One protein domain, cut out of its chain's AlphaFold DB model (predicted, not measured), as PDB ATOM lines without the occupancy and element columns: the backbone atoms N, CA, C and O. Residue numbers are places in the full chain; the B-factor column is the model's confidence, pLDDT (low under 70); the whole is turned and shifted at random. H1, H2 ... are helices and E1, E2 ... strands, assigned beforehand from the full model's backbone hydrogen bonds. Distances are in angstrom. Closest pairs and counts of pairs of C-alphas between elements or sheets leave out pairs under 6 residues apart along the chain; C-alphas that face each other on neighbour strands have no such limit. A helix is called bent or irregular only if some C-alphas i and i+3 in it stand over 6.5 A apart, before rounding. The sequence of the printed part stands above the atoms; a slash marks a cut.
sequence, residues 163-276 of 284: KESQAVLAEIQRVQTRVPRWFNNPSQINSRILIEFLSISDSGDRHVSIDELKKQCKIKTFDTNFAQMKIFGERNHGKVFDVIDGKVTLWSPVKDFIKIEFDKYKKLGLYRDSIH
ATOM      1  N   LYS A 163     -18.075  25.888 -42.174       59.81
ATOM      2  CA  LYS A 163     -17.388  26.678 -41.137       59.81
ATOM      3  C   LYS A 163     -18.326  27.585 -40.328       59.81
ATOM      4  O   LYS A 163     -18.206  27.661 -39.110       59.81
ATOM      5  N   GLU A 164     -19.262  28.260 -40.983       62.78
ATOM      6  CA  GLU A 164     -20.275  29.095 -40.331       62.78
ATOM      7  C   GLU A 164     -21.271  28.247 -39.524       62.78
ATOM      8  O   GLU A 164     -21.579  28.588 -38.387       62.78
ATOM      9  N   SER A 165     -21.672  27.082 -40.042       71.81
ATOM     10  CA  SER A 165     -22.481  26.098 -39.313       71.81
ATOM     11  C   SER A 165     -21.776  25.616 -38.038       71.81
ATOM     12  O   SER A 165     -22.389  25.549 -36.975       71.81
ATOM     13  N   GLN A 166     -20.470  25.339 -38.104       76.81
ATOM     14  CA  GLN A 166     -19.670  24.968 -36.929       76.81
ATOM     15  C   GLN A 166     -19.548  26.112 -35.915       76.81
ATOM     16  O   GLN A 166     -19.689  25.878 -34.715       76.81
ATOM     17  N   ALA A 167     -19.327  27.346 -36.375       82.12
ATOM     18  CA  ALA A 167     -19.264  28.516 -35.500       82.12
ATOM     19  C   ALA A 167     -20.601  28.763 -34.776       82.12
ATOM     20  O   ALA A 167     -20.609  29.035 -33.574       82.12
ATOM     21  N   VAL A 168     -21.726  28.599 -35.482       84.81
ATOM     22  CA  VAL A 168     -23.075  28.686 -34.908       84.81
ATOM     23  C   VAL A 168     -23.295  27.598 -33.858       84.81
ATOM     24  O   VAL A 168     -23.716  27.914 -32.747       84.81
ATOM     25  N   LEU A 169     -22.955  26.339 -34.152       86.75
ATOM     26  CA  LEU A 169     -23.077  25.237 -33.189       86.75
ATOM     27  C   LEU A 169     -22.222  25.465 -31.932       86.75
ATOM     28  O   LEU A 169     -22.698  25.259 -30.814       86.75
ATOM     29  N   ALA A 170     -20.987  25.942 -32.094       87.25
ATOM     30  CA  ALA A 170     -20.106  26.265 -30.973       87.25
ATOM     31  C   ALA A 170     -20.644  27.430 -30.120       87.25
ATOM     32  O   ALA A 170     -20.479  27.444 -28.898       87.25
ATOM     33  N   GLU A 171     -21.288  28.418 -30.744       91.25
ATOM     34  CA  GLU A 171     -21.951  29.516 -30.032       91.25
ATOM     35  C   GLU A 171     -23.174  29.018 -29.251       91.25
ATOM     36  O   GLU A 171     -23.310  29.345 -28.072       91.25
ATOM     37  N   ILE A 172     -24.013  28.166 -29.856       90.38
ATOM     38  CA  ILE A 172     -25.170  27.543 -29.191       90.38
ATOM     39  C   ILE A 172     -24.722  26.797 -27.929       90.38
ATOM     40  O   ILE A 172     -25.271  27.027 -26.851       90.38
ATOM     41  N   GLN A 173     -23.676  25.969 -28.023       90.38
ATOM     42  CA  GLN A 173     -23.133  25.242 -26.868       90.38
ATOM     43  C   GLN A 173     -22.611  26.182 -25.770       90.38
ATOM     44  O   GLN A 173     -22.821  25.938 -24.575       90.38
ATOM     45  N   ARG A 174     -21.961  27.292 -26.150       91.38
ATOM     46  CA  ARG A 174     -21.511  28.314 -25.191       91.38
ATOM     47  C   ARG A 174     -22.685  28.952 -24.458       91.38
ATOM     48  O   ARG A 174     -22.625  29.074 -23.233       91.38
ATOM     49  N   VAL A 175     -23.747  29.318 -25.172       93.69
ATOM     50  CA  VAL A 175     -24.969  29.874 -24.572       93.69
ATOM     51  C   VAL A 175     -25.609  28.867 -23.619       93.69
ATOM     52  O   VAL A 175     -25.870  29.210 -22.465       93.69
ATOM     53  N   GLN A 176     -25.770  27.616 -24.056       92.38
ATOM     54  CA  GLN A 176     -26.348  26.536 -23.250       92.38
ATOM     55  C   GLN A 176     -25.585  26.290 -21.943       92.38
ATOM     56  O   GLN A 176     -26.185  25.999 -20.914       92.38
ATOM     57  N   THR A 177     -24.265  26.479 -21.956       92.12
ATOM     58  CA  THR A 177     -23.430  26.328 -20.757       92.12
ATOM     59  C   THR A 177     -23.499  27.545 -19.824       92.12
ATOM     60  O   THR A 177     -23.381  27.410 -18.604       92.12
ATOM     61  N   ARG A 178     -23.643  28.757 -20.374       94.12
ATOM     62  CA  ARG A 178     -23.524  30.016 -19.616       94.12
ATOM     63  C   ARG A 178     -24.841  30.506 -19.035       94.12
ATOM     64  O   ARG A 178     -24.850  30.928 -17.883       94.12
ATOM     65  N   VAL A 179     -25.936  30.429 -19.788       95.56
ATOM     66  CA  VAL A 179     -27.241  30.975 -19.378       95.56
ATOM     67  C   VAL A 179     -27.741  30.400 -18.044       95.56
ATOM     68  O   VAL A 179     -28.113  31.201 -17.185       95.56
ATOM     69  N   PRO A 180     -27.658  29.082 -17.767       94.31
ATOM     70  CA  PRO A 180     -28.025  28.560 -16.447       94.31
ATOM     71  C   PRO A 180     -27.189  29.175 -15.313       94.31
ATOM     72  O   PRO A 180     -27.696  29.478 -14.235       94.31
ATOM     73  N   ARG A 181     -25.891  29.418 -15.554       93.62
ATOM     74  CA  ARG A 181     -25.002  30.062 -14.571       93.62
ATOM     75  C   ARG A 181     -25.345  31.530 -14.363       93.62
ATOM     76  O   ARG A 181     -25.180  32.012 -13.247       93.62
ATOM     77  N   TRP A 182     -25.796  32.224 -15.407       94.88
ATOM     78  CA  TRP A 182     -26.265  33.605 -15.300       94.88
ATOM     79  C   TRP A 182     -27.500  33.674 -14.417       94.88
ATOM     80  O   TRP A 182     -27.464  34.373 -13.414       94.88
ATOM     81  N   PHE A 183     -28.518  32.851 -14.677       93.94
ATOM     82  CA  PHE A 183     -29.712  32.809 -13.829       93.94
ATOM     83  C   PHE A 183     -29.418  32.425 -12.371       93.94
ATOM     84  O   PHE A 183     -30.067  32.931 -11.461       93.94
ATOM     85  N   ASN A 184     -28.396  31.603 -12.122       90.25
ATOM     86  CA  ASN A 184     -27.937  31.307 -10.761       90.25
ATOM     87  C   ASN A 184     -27.158  32.459 -10.095       90.25
ATOM     88  O   ASN A 184     -27.005  32.455  -8.876       90.25
ATOM     89  N   ASN A 185     -26.678  33.441 -10.864       91.50
ATOM     90  CA  ASN A 185     -25.897  34.588 -10.393       91.50
ATOM     91  C   ASN A 185     -26.484  35.915 -10.920       91.50
ATOM     92  O   ASN A 185     -25.834  36.611 -11.711       91.50
ATOM     93  N   PRO A 186     -27.686  36.315 -10.456       90.69
ATOM     94  CA  PRO A 186     -28.424  37.459 -10.996       90.69
ATOM     95  C   PRO A 186     -27.743  38.818 -10.777       90.69
ATOM     96  O   PRO A 186     -28.179  39.813 -11.345       90.69
ATOM     97  N   SER A 187     -26.668  38.892  -9.987       89.50
ATOM     98  CA  SER A 187     -25.868  40.110  -9.803       89.50
ATOM     99  C   SER A 187     -24.966  40.435 -11.002       89.50
ATOM    100  O   SER A 187     -24.586  41.597 -11.178       89.50
ATOM    101  N   GLN A 188     -24.629  39.446 -11.842       92.50
ATOM    102  CA  GLN A 188     -23.791  39.661 -13.023       92.50
ATOM    103  C   GLN A 188     -24.511  40.542 -14.052       92.50
ATOM    104  O   GLN A 188     -25.707  40.391 -14.290       92.50
ATOM    105  N   ILE A 189     -23.780  41.457 -14.700       94.50
ATOM    106  CA  ILE A 189     -24.367  42.438 -15.629       94.50
ATOM    107  C   ILE A 189     -25.114  41.755 -16.784       94.50
ATOM    108  O   ILE A 189     -26.245  42.127 -17.082       94.50
ATOM    109  N   ASN A 190     -24.514  40.738 -17.400       94.31
ATOM    110  CA  ASN A 190     -25.142  39.940 -18.458       94.31
ATOM    111  C   ASN A 190     -26.440  39.256 -17.986       94.31
ATOM    112  O   ASN A 190     -27.442  39.292 -18.699       94.31
ATOM    113  N   SER A 191     -26.457  38.714 -16.765       95.06
ATOM    114  CA  SER A 191     -27.652  38.126 -16.167       95.06
ATOM    115  C   SER A 191     -28.738  39.168 -15.957       95.06
ATOM    116  O   SER A 191     -29.887  38.917 -16.304       95.06
ATOM    117  N   ARG A 192     -28.390  40.341 -15.419       95.62
ATOM    118  CA  ARG A 192     -29.346  41.435 -15.211       95.62
ATOM    119  C   ARG A 192     -29.978  41.869 -16.526       95.62
ATOM    120  O   ARG A 192     -31.192  41.968 -16.599       95.62
ATOM    121  N   ILE A 193     -29.171  42.064 -17.570       96.56
ATOM    122  CA  ILE A 193     -29.673  42.444 -18.896       96.56
ATOM    123  C   ILE A 193     -30.644  41.384 -19.436       96.56
ATOM    124  O   ILE A 193     -31.715  41.734 -19.927       96.56
ATOM    125  N   LEU A 194     -30.293  40.097 -19.333       96.75
ATOM    126  CA  LEU A 194     -31.145  39.011 -19.821       96.75
ATOM    127  C   LEU A 194     -32.451  38.884 -19.023       96.75
ATOM    128  O   LEU A 194     -33.513  38.757 -19.625       96.75
ATOM    129  N   ILE A 195     -32.385  38.951 -17.693       95.19
ATOM    130  CA  ILE A 195     -33.560  38.870 -16.814       95.19
ATOM    131  C   ILE A 195     -34.494  40.060 -17.046       95.19
ATOM    132  O   ILE A 195     -35.693  39.854 -17.218       95.19
ATOM    133  N   GLU A 196     -33.967  41.286 -17.099       95.44
ATOM    134  CA  GLU A 196     -34.783  42.481 -17.343       95.44
ATOM    135  C   GLU A 196     -35.437  42.431 -18.721       95.44
ATOM    136  O   GLU A 196     -36.630  42.705 -18.834       95.44
ATOM    137  N   PHE A 197     -34.700  42.000 -19.753       96.94
ATOM    138  CA  PHE A 197     -35.286  41.766 -21.068       96.94
ATOM    139  C   PHE A 197     -36.446  40.773 -20.983       96.94
ATOM    140  O   PHE A 197     -37.537  41.084 -21.448       96.94
ATOM    141  N   LEU A 198     -36.245  39.597 -20.382       95.50
ATOM    142  CA  LEU A 198     -37.277  38.559 -20.282       95.50
ATOM    143  C   LEU A 198     -38.484  39.008 -19.447       95.50
ATOM    144  O   LEU A 198     -39.607  38.617 -19.746       95.50
ATOM    145  N   SER A 199     -38.271  39.866 -18.451       92.31
ATOM    146  CA  SER A 199     -39.335  40.459 -17.638       92.31
ATOM    147  C   SER A 199     -40.237  41.382 -18.466       92.31
ATOM    148  O   SER A 199     -41.455  41.221 -18.479       92.31
ATOM    149  N   ILE A 200     -39.650  42.313 -19.227       94.00
ATOM    150  CA  ILE A 200     -40.423  43.313 -19.989       94.00
ATOM    151  C   ILE A 200     -40.911  42.799 -21.350       94.00
ATOM    152  O   ILE A 200     -41.855  43.351 -21.917       94.00
ATOM    153  N   SER A 201     -40.291  41.752 -21.894       91.19
ATOM    154  CA  SER A 201     -40.637  41.161 -23.198       91.19
ATOM    155  C   SER A 201     -41.697  40.059 -23.127       91.19
ATOM    156  O   SER A 201     -41.854  39.330 -24.102       91.19
ATOM    157  N   ASP A 202     -42.390  39.897 -21.999       88.56
ATOM    158  CA  ASP A 202     -43.290  38.759 -21.765       88.56
ATOM    159  C   ASP A 202     -42.582  37.415 -22.023       88.56
ATOM    160  O   ASP A 202     -42.879  36.660 -22.944       88.56
ATOM    161  N   SER A 203     -41.517  37.170 -21.256       87.25
ATOM    162  CA  SER A 203     -40.643  35.997 -21.389       87.25
ATOM    163  C   SER A 203     -40.005  35.830 -22.780       87.25
ATOM    164  O   SER A 203     -39.595  34.731 -23.140       87.25
ATOM    165  N   GLY A 204     -39.853  36.900 -23.565       82.56
ATOM    166  CA  GLY A 204     -39.169  36.883 -24.865       82.56
ATOM    167  C   GLY A 204     -40.082  36.721 -26.083       82.56
ATOM    168  O   GLY A 204     -39.578  36.396 -27.164       82.56
ATOM    169  N   ASP A 205     -41.393  36.922 -25.930       82.44
ATOM    170  CA  ASP A 205     -42.358  36.913 -27.040       82.44
ATOM    171  C   ASP A 205     -42.629  38.291 -27.642       82.44
ATOM    172  O   ASP A 205     -42.992  38.392 -28.815       82.44
ATOM    173  N   ARG A 206     -42.364  39.360 -26.890       88.81
ATOM    174  CA  ARG A 206     -42.483  40.744 -27.348       88.81
ATOM    175  C   ARG A 206     -41.124  41.328 -27.730       88.81
ATOM    176  O   ARG A 206     -40.120  41.150 -27.044       88.81
ATOM    177  N   HIS A 207     -41.104  42.115 -28.801       86.81
ATOM    178  CA  HIS A 207     -39.960  42.956 -29.151       86.81
ATOM    179  C   HIS A 207     -39.812  44.134 -28.178       86.81
ATOM    180  O   HIS A 207     -40.797  44.796 -27.850       86.81
ATOM    181  N   VAL A 208     -38.578  44.446 -27.783       91.94
ATOM    182  CA  VAL A 208     -38.262  45.537 -26.843       91.94
ATOM    183  C   VAL A 208     -37.272  46.489 -27.502       91.94
ATOM    184  O   VAL A 208     -36.314  46.027 -28.115       91.94
ATOM    185  N   SER A 209     -37.462  47.808 -27.415       95.19
ATOM    186  CA  SER A 209     -36.464  48.737 -27.972       95.19
ATOM    187  C   SER A 209     -35.182  48.745 -27.129       95.19
ATOM    188  O   SER A 209     -35.210  48.483 -25.926       95.19
ATOM    189  N   ILE A 210     -34.035  49.059 -27.741       94.31
ATOM    190  CA  ILE A 210     -32.767  49.155 -26.993       94.31
ATOM    191  C   ILE A 210     -32.872  50.191 -25.864       94.31
ATOM    192  O   ILE A 210     -32.402  49.931 -24.757       94.31
ATOM    193  N   ASP A 211     -33.520  51.328 -26.120       93.25
ATOM    194  CA  ASP A 211     -33.680  52.398 -25.131       93.25
ATOM    195  C   ASP A 211     -34.569  51.978 -23.958       93.25
ATOM    196  O   ASP A 211     -34.250  52.277 -22.805       93.25
ATOM    197  N   GLU A 212     -35.649  51.238 -24.228       94.19
ATOM    198  CA  GLU A 212     -36.523  50.664 -23.200       94.19
ATOM    199  C   GLU A 212     -35.735  49.694 -22.309       94.19
ATOM    200  O   GLU A 212     -35.724  49.842 -21.084       94.19
ATOM    201  N   LEU A 213     -34.987  48.767 -22.920       94.81
ATOM    202  CA  LEU A 213     -34.163  47.804 -22.189       94.81
ATOM    203  C   LEU A 213     -33.064  48.492 -21.364       94.81
ATOM    204  O   LEU A 213     -32.853  48.156 -20.196       94.81
ATOM    205  N   LYS A 214     -32.377  49.485 -21.939       94.38
ATOM    206  CA  LYS A 214     -31.322  50.254 -21.264       94.38
ATOM    207  C   LYS A 214     -31.866  51.014 -20.056       94.38
ATOM    208  O   LYS A 214     -31.266  50.970 -18.976       94.38
ATOM    209  N   LYS A 215     -33.013  51.680 -20.228       93.44
ATOM    210  CA  LYS A 215     -33.712  52.412 -19.166       93.44
ATOM    211  C   LYS A 215     -34.118  51.482 -18.025       93.44
ATOM    212  O   LYS A 215     -33.951  51.854 -16.865       93.44
ATOM    213  N   GLN A 216     -34.594  50.283 -18.354       91.38
ATOM    214  CA  GLN A 216     -34.995  49.285 -17.371       91.38
ATOM    215  C   GLN A 216     -33.794  48.729 -16.586       91.38
ATOM    216  O   GLN A 216     -33.828  48.680 -15.359       91.38
ATOM    217  N   CYS A 217     -32.694  48.395 -17.268       89.31
ATOM    218  CA  CYS A 217     -31.517  47.796 -16.630       89.31
ATOM    219  C   CYS A 217     -30.814  48.736 -15.632       89.31
ATOM    220  O   CYS A 217     -30.255  48.272 -14.633       89.31
ATOM    221  N   LYS A 218     -30.796  50.052 -15.910       89.44
ATOM    222  CA  LYS A 218     -30.074  51.080 -15.123       89.44
ATOM    223  C   LYS A 218     -28.590  50.735 -14.892       89.44
ATOM    224  O   LYS A 218     -28.063  50.872 -13.788       89.44
ATOM    225  N   ILE A 219     -27.900  50.259 -15.932       92.00
ATOM    226  CA  ILE A 219     -26.486  49.841 -15.876       92.00
ATOM    227  C   ILE A 219     -25.621  50.859 -16.621       92.00
ATOM    228  O   ILE A 219     -25.825  51.090 -17.809       92.00
ATOM    229  N   LYS A 220     -24.615  51.438 -15.949       91.50
ATOM    230  CA  LYS A 220     -23.711  52.437 -16.559       91.50
ATOM    231  C   LYS A 220     -22.954  51.889 -17.774       91.50
ATOM    232  O   LYS A 220     -22.787  52.589 -18.762       91.50
ATOM    233  N   THR A 221     -22.525  50.631 -17.715       93.12
ATOM    234  CA  THR A 221     -21.767  49.937 -18.772       93.12
ATOM    235  C   THR A 221     -22.657  49.078 -19.678       93.12
ATOM    236  O   THR A 221     -22.183  48.105 -20.271       93.12
ATOM    237  N   PHE A 222     -23.952  49.410 -19.773       95.25
ATOM    238  CA  PHE A 222     -24.930  48.652 -20.556       95.25
ATOM    239  C   PHE A 222     -24.468  48.442 -21.999       95.25
ATOM    240  O   PHE A 222     -24.425  47.303 -22.446       95.25
ATOM    241  N   ASP A 223     -24.065  49.507 -22.696       92.94
ATOM    242  CA  ASP A 223     -23.783  49.452 -24.137       92.94
ATOM    243  C   ASP A 223     -22.669  48.449 -24.470       92.94
ATOM    244  O   ASP A 223     -22.820  47.620 -25.368       92.94
ATOM    245  N   THR A 224     -21.577  48.461 -23.699       92.88
ATOM    246  CA  THR A 224     -20.449  47.536 -23.882       92.88
ATOM    247  C   THR A 224     -20.840  46.088 -23.584       92.88
ATOM    248  O   THR A 224     -20.484  45.191 -24.344       92.88
ATOM    249  N   ASN A 225     -21.591  45.842 -22.506       93.44
ATOM    250  CA  ASN A 225     -22.005  44.486 -22.131       93.44
ATOM    251  C   ASN A 225     -23.051  43.929 -23.104       93.44
ATOM    252  O   ASN A 225     -22.940  42.792 -23.556       93.44
ATOM    253  N   PHE A 226     -24.029  44.750 -23.482       95.44
ATOM    254  CA  PHE A 226     -25.061  44.391 -24.446       95.44
ATOM    255  C   PHE A 226     -24.460  44.101 -25.827       95.44
ATOM    256  O   PHE A 226     -24.839  43.122 -26.470       95.44
ATOM    257  N   ALA A 227     -23.457  44.875 -26.261       92.50
ATOM    258  CA  ALA A 227     -22.729  44.599 -27.498       92.50
ATOM    259  C   ALA A 227     -22.110  43.189 -27.509       92.50
ATOM    260  O   ALA A 227     -22.227  42.480 -28.506       92.50
ATOM    261  N   GLN A 228     -21.541  42.739 -26.387       92.12
ATOM    262  CA  GLN A 228     -20.959  41.397 -26.256       92.12
ATOM    263  C   GLN A 228     -21.997  40.263 -26.198       92.12
ATOM    264  O   GLN A 228     -21.625  39.098 -26.344       92.12
ATOM    265  N   MET A 229     -23.276  40.581 -25.986       94.62
ATOM    266  CA  MET A 229     -24.384  39.617 -25.945       94.62
ATOM    267  C   MET A 229     -25.127  39.490 -27.285       94.62
ATOM    268  O   MET A 229     -26.006  38.636 -27.413       94.62
ATOM    269  N   LYS A 230     -24.796  40.318 -28.288       93.06
ATOM    270  CA  LYS A 230     -25.434  40.298 -29.620       93.06
ATOM    271  C   LYS A 230     -24.510  39.906 -30.779       93.06
ATOM    272  O   LYS A 230     -25.001  39.637 -31.874       93.06
ATOM    273  N   ILE A 231     -23.193  39.868 -30.566       87.69
ATOM    274  CA  ILE A 231     -22.196  39.527 -31.597       87.69
ATOM    275  C   ILE A 231     -21.591  38.143 -31.362       87.69
ATOM    276  O   ILE A 231     -21.530  37.685 -30.223       87.69
ATOM    277  N   PHE A 232     -21.073  37.518 -32.420       82.69
ATOM    278  CA  PHE A 232     -20.165  36.373 -32.311       82.69
ATOM    279  C   PHE A 232     -18.758  36.849 -31.938       82.69
ATOM    280  O   PHE A 232     -18.299  37.883 -32.422       82.69
ATOM    281  N   GLY A 233     -18.054  36.088 -31.105       74.19
ATOM    282  CA  GLY A 233     -16.646  36.342 -30.813       74.19
ATOM    283  C   GLY A 233     -16.092  35.381 -29.770       74.19
ATOM    284  O   GLY A 233     -16.795  34.995 -28.843       74.19
ATOM    285  N   GLU A 234     -14.816  35.018 -29.883       68.12
ATOM    286  CA  GLU A 234     -14.173  34.055 -28.974       68.12
ATOM    287  C   GLU A 234     -14.193  34.504 -27.503       68.12
ATOM    288  O   GLU A 234     -14.285  33.683 -26.592       68.12
ATOM    289  N   ARG A 235     -14.151  35.823 -27.264       73.94
ATOM    290  CA  ARG A 235     -14.143  36.445 -25.928       73.94
ATOM    291  C   ARG A 235     -15.452  37.158 -25.573       73.94
ATOM    292  O   ARG A 235     -15.466  37.995 -24.677       73.94
ATOM    293  N   ASN A 236     -16.544  36.864 -26.279       80.75
ATOM    294  CA  ASN A 236     -17.847  37.472 -26.005       80.75
ATOM    295  C   ASN A 236     -18.522  36.840 -24.769       80.75
ATOM    296  O   ASN A 236     -18.021  35.874 -24.184       80.75
ATOM    297  N   HIS A 237     -19.694  37.353 -24.381       79.94
ATOM    298  CA  HIS A 237     -20.515  36.755 -23.323       79.94
ATOM    299  C   HIS A 237     -21.364  35.573 -23.814       79.94
ATOM    300  O   HIS A 237     -21.804  34.763 -23.003       79.94
ATOM    301  N   GLY A 238     -21.451  35.364 -25.119       88.25
ATOM    302  CA  GLY A 238     -22.372  34.432 -25.749       88.25
ATOM    303  C   GLY A 238     -23.494  35.231 -26.398       88.25
ATOM    304  O   GLY A 238     -24.097  36.093 -25.753       88.25
ATOM    305  N   LYS A 239     -23.750  34.971 -27.676       94.25
ATOM    306  CA  LYS A 239     -24.819  35.626 -28.423       94.25
ATOM    307  C   LYS A 239     -26.168  35.100 -27.944       94.25
ATOM    308  O   LYS A 239     -26.507  33.950 -28.182       94.25
ATOM    309  N   VAL A 240     -26.945  35.948 -27.285       96.38
ATOM    310  CA  VAL A 240     -28.314  35.634 -26.839       96.38
ATOM    311  C   VAL A 240     -29.350  36.572 -27.440       96.38
ATOM    312  O   VAL A 240     -30.531  36.238 -27.446       96.38
ATOM    313  N   PHE A 241     -28.913  37.711 -27.987       96.25
ATOM    314  CA  PHE A 241     -29.785  38.692 -28.616       96.25
ATOM    315  C   PHE A 241     -29.534  38.836 -30.115       96.25
ATOM    316  O   PHE A 241     -28.395  38.753 -30.592       96.25
ATOM    317  N   ASP A 242     -30.609  39.145 -30.828       92.94
ATOM    318  CA  ASP A 242     -30.603  39.802 -32.129       92.94
ATOM    319  C   ASP A 242     -31.149  41.221 -31.998       92.94
ATOM    320  O   ASP A 242     -31.886  41.546 -31.065       92.94
ATOM    321  N   VAL A 243     -30.750  42.073 -32.941       90.94
ATOM    322  CA  VAL A 243     -31.280  43.426 -33.077       90.94
ATOM    323  C   VAL A 243     -31.757  43.595 -34.511       90.94
ATOM    324  O   VAL A 243     -30.943  43.550 -35.430       90.94
ATOM    325  N   ILE A 244     -33.060  43.796 -34.684       83.88
ATOM    326  CA  ILE A 244     -33.707  44.027 -35.979       83.88
ATOM    327  C   ILE A 244     -34.427  45.369 -35.870       83.88
ATOM    328  O   ILE A 244     -35.235  45.558 -34.963       83.88
ATOM    329  N   ASP A 245     -34.076  46.325 -36.731       85.12
ATOM    330  CA  ASP A 245     -34.664  47.675 -36.758       85.12
ATOM    331  C   ASP A 245     -34.685  48.379 -35.385       85.12
ATOM    332  O   ASP A 245     -35.677  48.971 -34.964       85.12
ATOM    333  N   GLY A 246     -33.583  48.261 -34.632       84.50
ATOM    334  CA  GLY A 246     -33.441  48.862 -33.296       84.50
ATOM    335  C   GLY A 246     -34.229  48.159 -32.181       84.50
ATOM    336  O   GLY A 246     -34.208  48.611 -31.033       84.50
ATOM    337  N   LYS A 247     -34.891  47.039 -32.489       89.38
ATOM    338  CA  LYS A 247     -35.616  46.203 -31.531       89.38
ATOM    339  C   LYS A 247     -34.823  44.951 -31.190       89.38
ATOM    340  O   LYS A 247     -34.269  44.292 -32.063       89.38
ATOM    341  N   VAL A 248     -34.794  44.623 -29.908       93.81
ATOM    342  CA  VAL A 248     -34.103  43.478 -29.328       93.81
ATOM    343  C   VAL A 248     -35.029  42.263 -29.315       93.81
ATOM    344  O   VAL A 248     -36.183  42.356 -28.889       93.81
ATOM    345  N   THR A 249     -34.506  41.120 -29.751       94.25
ATOM    346  CA  THR A 249     -35.143  39.798 -29.663       94.25
ATOM    347  C   THR A 249     -34.165  38.760 -29.148       94.25
ATOM    348  O   THR A 249     -32.954  38.946 -29.246       94.25
ATOM    349  N   LEU A 250     -34.672  37.630 -28.653       94.75
ATOM    350  CA  LEU A 250     -33.826  36.458 -28.433       94.75
ATOM    351  C   LEU A 250     -33.302  35.930 -29.769       94.75
ATOM    352  O   LEU A 250     -34.034  35.886 -30.759       94.75
ATOM    353  N   TRP A 251     -32.041  35.509 -29.775       94.69
ATOM    354  CA  TRP A 251     -31.433  34.858 -30.927       94.69
ATOM    355  C   TRP A 251     -32.132  33.521 -31.188       94.69
ATOM    356  O   TRP A 251     -32.177  32.651 -30.316       94.69
ATOM    357  N   SER A 252     -32.682  33.373 -32.396       91.44
ATOM    358  CA  SER A 252     -33.585  32.269 -32.763       91.44
ATOM    359  C   SER A 252     -33.089  30.866 -32.347       91.44
ATOM    360  O   SER A 252     -33.841  30.167 -31.671       91.44
ATOM    361  N   PRO A 253     -31.821  30.464 -32.597       90.06
ATOM    362  CA  PRO A 253     -31.338  29.112 -32.286       90.06
ATOM    363  C   PRO A 253     -31.328  28.727 -30.801       90.06
ATOM    364  O   PRO A 253     -31.230  27.545 -30.480       90.06
ATOM    365  N   VAL A 254     -31.384  29.700 -29.888       92.50
ATOM    366  CA  VAL A 254     -31.328  29.474 -28.430       92.50
ATOM    367  C   VAL A 254     -32.549  30.027 -27.697       92.50
ATOM    368  O   VAL A 254     -32.624  29.908 -26.474       92.50
ATOM    369  N   LYS A 255     -33.509  30.616 -28.423       93.88
ATOM    370  CA  LYS A 255     -34.692  31.280 -27.864       93.88
ATOM    371  C   LYS A 255     -35.447  30.371 -26.893       93.88
ATOM    372  O   LYS A 255     -35.624  30.734 -25.730       93.88
ATOM    373  N   ASP A 256     -35.846  29.189 -27.352       91.38
ATOM    374  CA  ASP A 256     -36.681  28.275 -26.561       91.38
ATOM    375  C   ASP A 256     -35.936  27.735 -25.339       91.38
ATOM    376  O   ASP A 256     -36.496  27.643 -24.248       91.38
ATOM    377  N   PHE A 257     -34.639  27.461 -25.488       94.38
ATOM    378  CA  PHE A 257     -33.790  27.055 -24.373       94.38
ATOM    379  C   PHE A 257     -33.733  28.133 -23.279       94.38
ATOM    380  O   PHE A 257     -33.932  27.827 -22.104       94.38
ATOM    381  N   ILE A 258     -33.508  29.397 -23.653       95.62
ATOM    382  CA  ILE A 258     -33.450  30.515 -22.699       95.62
ATOM    383  C   ILE A 258     -34.779  30.664 -21.954       95.62
ATOM    384  O   ILE A 258     -34.772  30.856 -20.738       95.62
ATOM    385  N   LYS A 259     -35.911  30.539 -22.657       94.31
ATOM    386  CA  LYS A 259     -37.248  30.578 -22.052       94.31
ATOM    387  C   LYS A 259     -37.442  29.489 -21.000       94.31
ATOM    388  O   LYS A 259     -37.834  29.790 -19.876       94.31
ATOM    389  N   ILE A 260     -37.099  28.245 -21.339       93.12
ATOM    390  CA  ILE A 260     -37.196  27.101 -20.423       93.12
ATOM    391  C   ILE A 260     -36.348  27.337 -19.165       93.12
ATOM    392  O   ILE A 260     -36.812  27.104 -18.048       93.12
ATOM    393  N   GLU A 261     -35.111  27.810 -19.323       94.44
ATOM    394  CA  GLU A 261     -34.233  28.116 -18.188       94.44
ATOM    395  C   GLU A 261     -34.752  29.289 -17.342       94.44
ATOM    396  O   GLU A 261     -34.670  29.256 -16.113       94.44
ATOM    397  N   PHE A 262     -35.360  30.297 -17.969       94.88
ATOM    398  CA  PHE A 262     -35.978  31.407 -17.252       94.88
ATOM    399  C   PHE A 262     -37.211  30.980 -16.449       94.88
ATOM    400  O   PHE A 262     -37.411  31.436 -15.324       94.88
ATOM    401  N   ASP A 263     -38.020  30.060 -16.972       92.44
ATOM    402  CA  ASP A 263     -39.143  29.492 -16.226       92.44
ATOM    403  C   ASP A 263     -38.672  28.688 -15.009       92.44
ATOM    404  O   ASP A 263     -39.277  28.783 -13.937       92.44
ATOM    405  N   LYS A 264     -37.563  27.945 -15.131       92.69
ATOM    406  CA  LYS A 264     -36.916  27.291 -13.979       92.69
ATOM    407  C   LYS A 264     -36.450  28.322 -12.952       92.69
ATOM    408  O   LYS A 264     -36.721  28.153 -11.765       92.69
ATOM    409  N   TYR A 265     -35.805  29.399 -13.401       91.19
ATOM    410  CA  TYR A 265     -35.373  30.502 -12.544       91.19
ATOM    411  C   TYR A 265     -36.545  31.138 -11.781       91.19
ATOM    412  O   TYR A 265     -36.473  31.258 -10.558       91.19
ATOM    413  N   LYS A 266     -37.656  31.462 -12.460       89.88
ATOM    414  CA  LYS A 266     -38.870  32.003 -11.821       89.88
ATOM    415  C   LYS A 266     -39.422  31.046 -10.760       89.88
ATOM    416  O   LYS A 266     -39.714  31.475  -9.649       89.88
ATOM    417  N   LYS A 267     -39.514  29.746 -11.065       87.75
ATOM    418  CA  LYS A 267     -39.986  28.724 -10.112       87.75
ATOM    419  C   LYS A 267     -39.079  28.604  -8.885       87.75
ATOM    420  O   LYS A 267     -39.580  28.484  -7.774       87.75
ATOM    421  N   LEU A 268     -37.760  28.669  -9.072       79.88
ATOM    422  CA  LEU A 268     -36.792  28.661  -7.971       79.88
ATOM    423  C   LEU A 268     -36.854  29.942  -7.129       79.88
ATOM    424  O   LEU A 268     -36.696  29.861  -5.915       79.88
ATOM    425  N   GLY A 269     -37.101  31.100  -7.748       72.50
ATOM    426  CA  GLY A 269     -37.346  32.362  -7.042       72.50
ATOM    427  C   GLY A 269     -38.591  32.288  -6.158       72.50
ATOM    428  O   GLY A 269     -38.498  32.509  -4.957       72.50
ATOM    429  N   LEU A 270     -39.716  31.830  -6.717       60.78
ATOM    430  CA  LEU A 270     -40.967  31.626  -5.974       60.78
ATOM    431  C   LEU A 270     -40.821  30.611  -4.826       60.78
ATOM    432  O   LEU A 270     -41.435  30.777  -3.777       60.78
ATOM    433  N   TYR A 271     -39.991  29.578  -5.005       50.09
ATOM    434  CA  TYR A 271     -39.673  28.607  -3.954       50.09
ATOM    435  C   TYR A 271     -38.769  29.188  -2.852       50.09
ATOM    436  O   TYR A 271     -38.853  28.775  -1.703       50.09
ATOM    437  N   ARG A 272     -37.896  30.152  -3.168       55.53
ATOM    438  CA  ARG A 272     -37.072  30.845  -2.161       55.53
ATOM    439  C   ARG A 272     -37.894  31.841  -1.347       55.53
ATOM    440  O   ARG A 272     -37.703  31.922  -0.137       55.53
ATOM    441  N   ASP A 273     -38.839  32.524  -1.986       52.97
ATOM    442  CA  ASP A 273     -39.742  33.464  -1.316       52.97
ATOM    443  C   ASP A 273     -40.758  32.743  -0.408       52.97
ATOM    444  O   ASP A 273     -41.144  33.276   0.632       52.97
ATOM    445  N   SER A 274     -41.141  31.498  -0.729       48.50
ATOM    446  CA  SER A 274     -42.067  30.704   0.094       48.50
ATOM    447  C   SER A 274     -41.446  30.105   1.365       48.50
ATOM    448  O   SER A 274     -42.174  29.860   2.325       48.50
ATOM    449  N   ILE A 275     -40.120  29.909   1.429       49.62
ATOM    450  CA  ILE A 275     -39.421  29.391   2.628       49.62
ATOM    451  C   ILE A 275     -39.239  30.485   3.700       49.62
ATOM    452  O   ILE A 275     -39.013  30.185   4.870       49.62
ATOM    453  N   HIS A 276     -39.391  31.763   3.342       49.69
ATOM    454  CA  HIS A 276     -39.298  32.881   4.286       49.69
ATOM    455  C   HIS A 276     -40.614  33.218   5.014       49.69
ATOM    456  O   HIS A 276     -40.653  34.173   5.791       49.69
TER     457      HIS A 276
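AT A GLANCE: This is residues 163 to 276 of the 284 residues of an uncharacterized protein of Pseudodesulfovibrio sp. F-1 (UniProt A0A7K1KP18). Two long helices, H1 and H5, lie side by side and run the same way, and a cluster of the short helices H2, H3 and H4 with the small strand hairpin E1-E2 sits over one side of this pair. H2 crosses the pair, and residues 269 to 276 stick out at the far end of H5. The printed part has 114 residues, mostly helix, in the order H1 H2 H3 H4 E1 E2 H5, with E1 and E2 an antiparallel sheet. It is compact, radius of gyration of the C-alphas 14.0 A, yet elongated, spanning 50 by 29 by 24 A.

IN THESE COORDINATES: Find C-alpha 163 at (-17.388, 26.678, -41.137); from there H1 runs 32.5 A to residue 184, only just irregular, with C-alphas 177 and 180 6.7 A apart. Next come H2, residues 189 to 200, 16.7 A; H3, 210 to 217, 10.5 A; H4, 222 to 230, 12.3 A; E1, 241 to 244, 9.9 A; and E2, 247 to 250, 10.4 A. H5, residues 252 to 275, runs 36.0 A to C-alpha 275 at (-39.421, 29.391, 2.628); it is irregular, with C-alphas 253 and 256 7.9 A apart.

HOW THE PARTS SIT: Start at the hub, H2: its residues 190 to 195 touch H1 about perpendicular at 85 degrees, closest C-alphas Ser 191 and Trp 182, 4.8 A. H2 touches H3, closest C-alphas Ile 193 and Cys 217, 6.1 A, through its residues 192 to 197, and H4, Asn 190 and Asn 225, 6.6 A, through its residues 189 to 193. H1 touches H5 at a shallow tilt of 8 degrees, closest C-alphas Phe 183 and Tyr 265, 6.2 A. In the hairpin, N 242 and O 249 are within hydrogen-bond range at 2.8 A. Every O i to N i+4 pair is within range in H2, H3 and H4, with 16 of 18 in H1 and 17 of 20 in H5.

THE WHOLE: The C-alphas of Lys 163 and His 276, the two farthest apart, are 50.8 A apart. The printed part has no cut, and no link is long. Residues 163 to 164, 234 and 270 to 276 have pLDDT under 70.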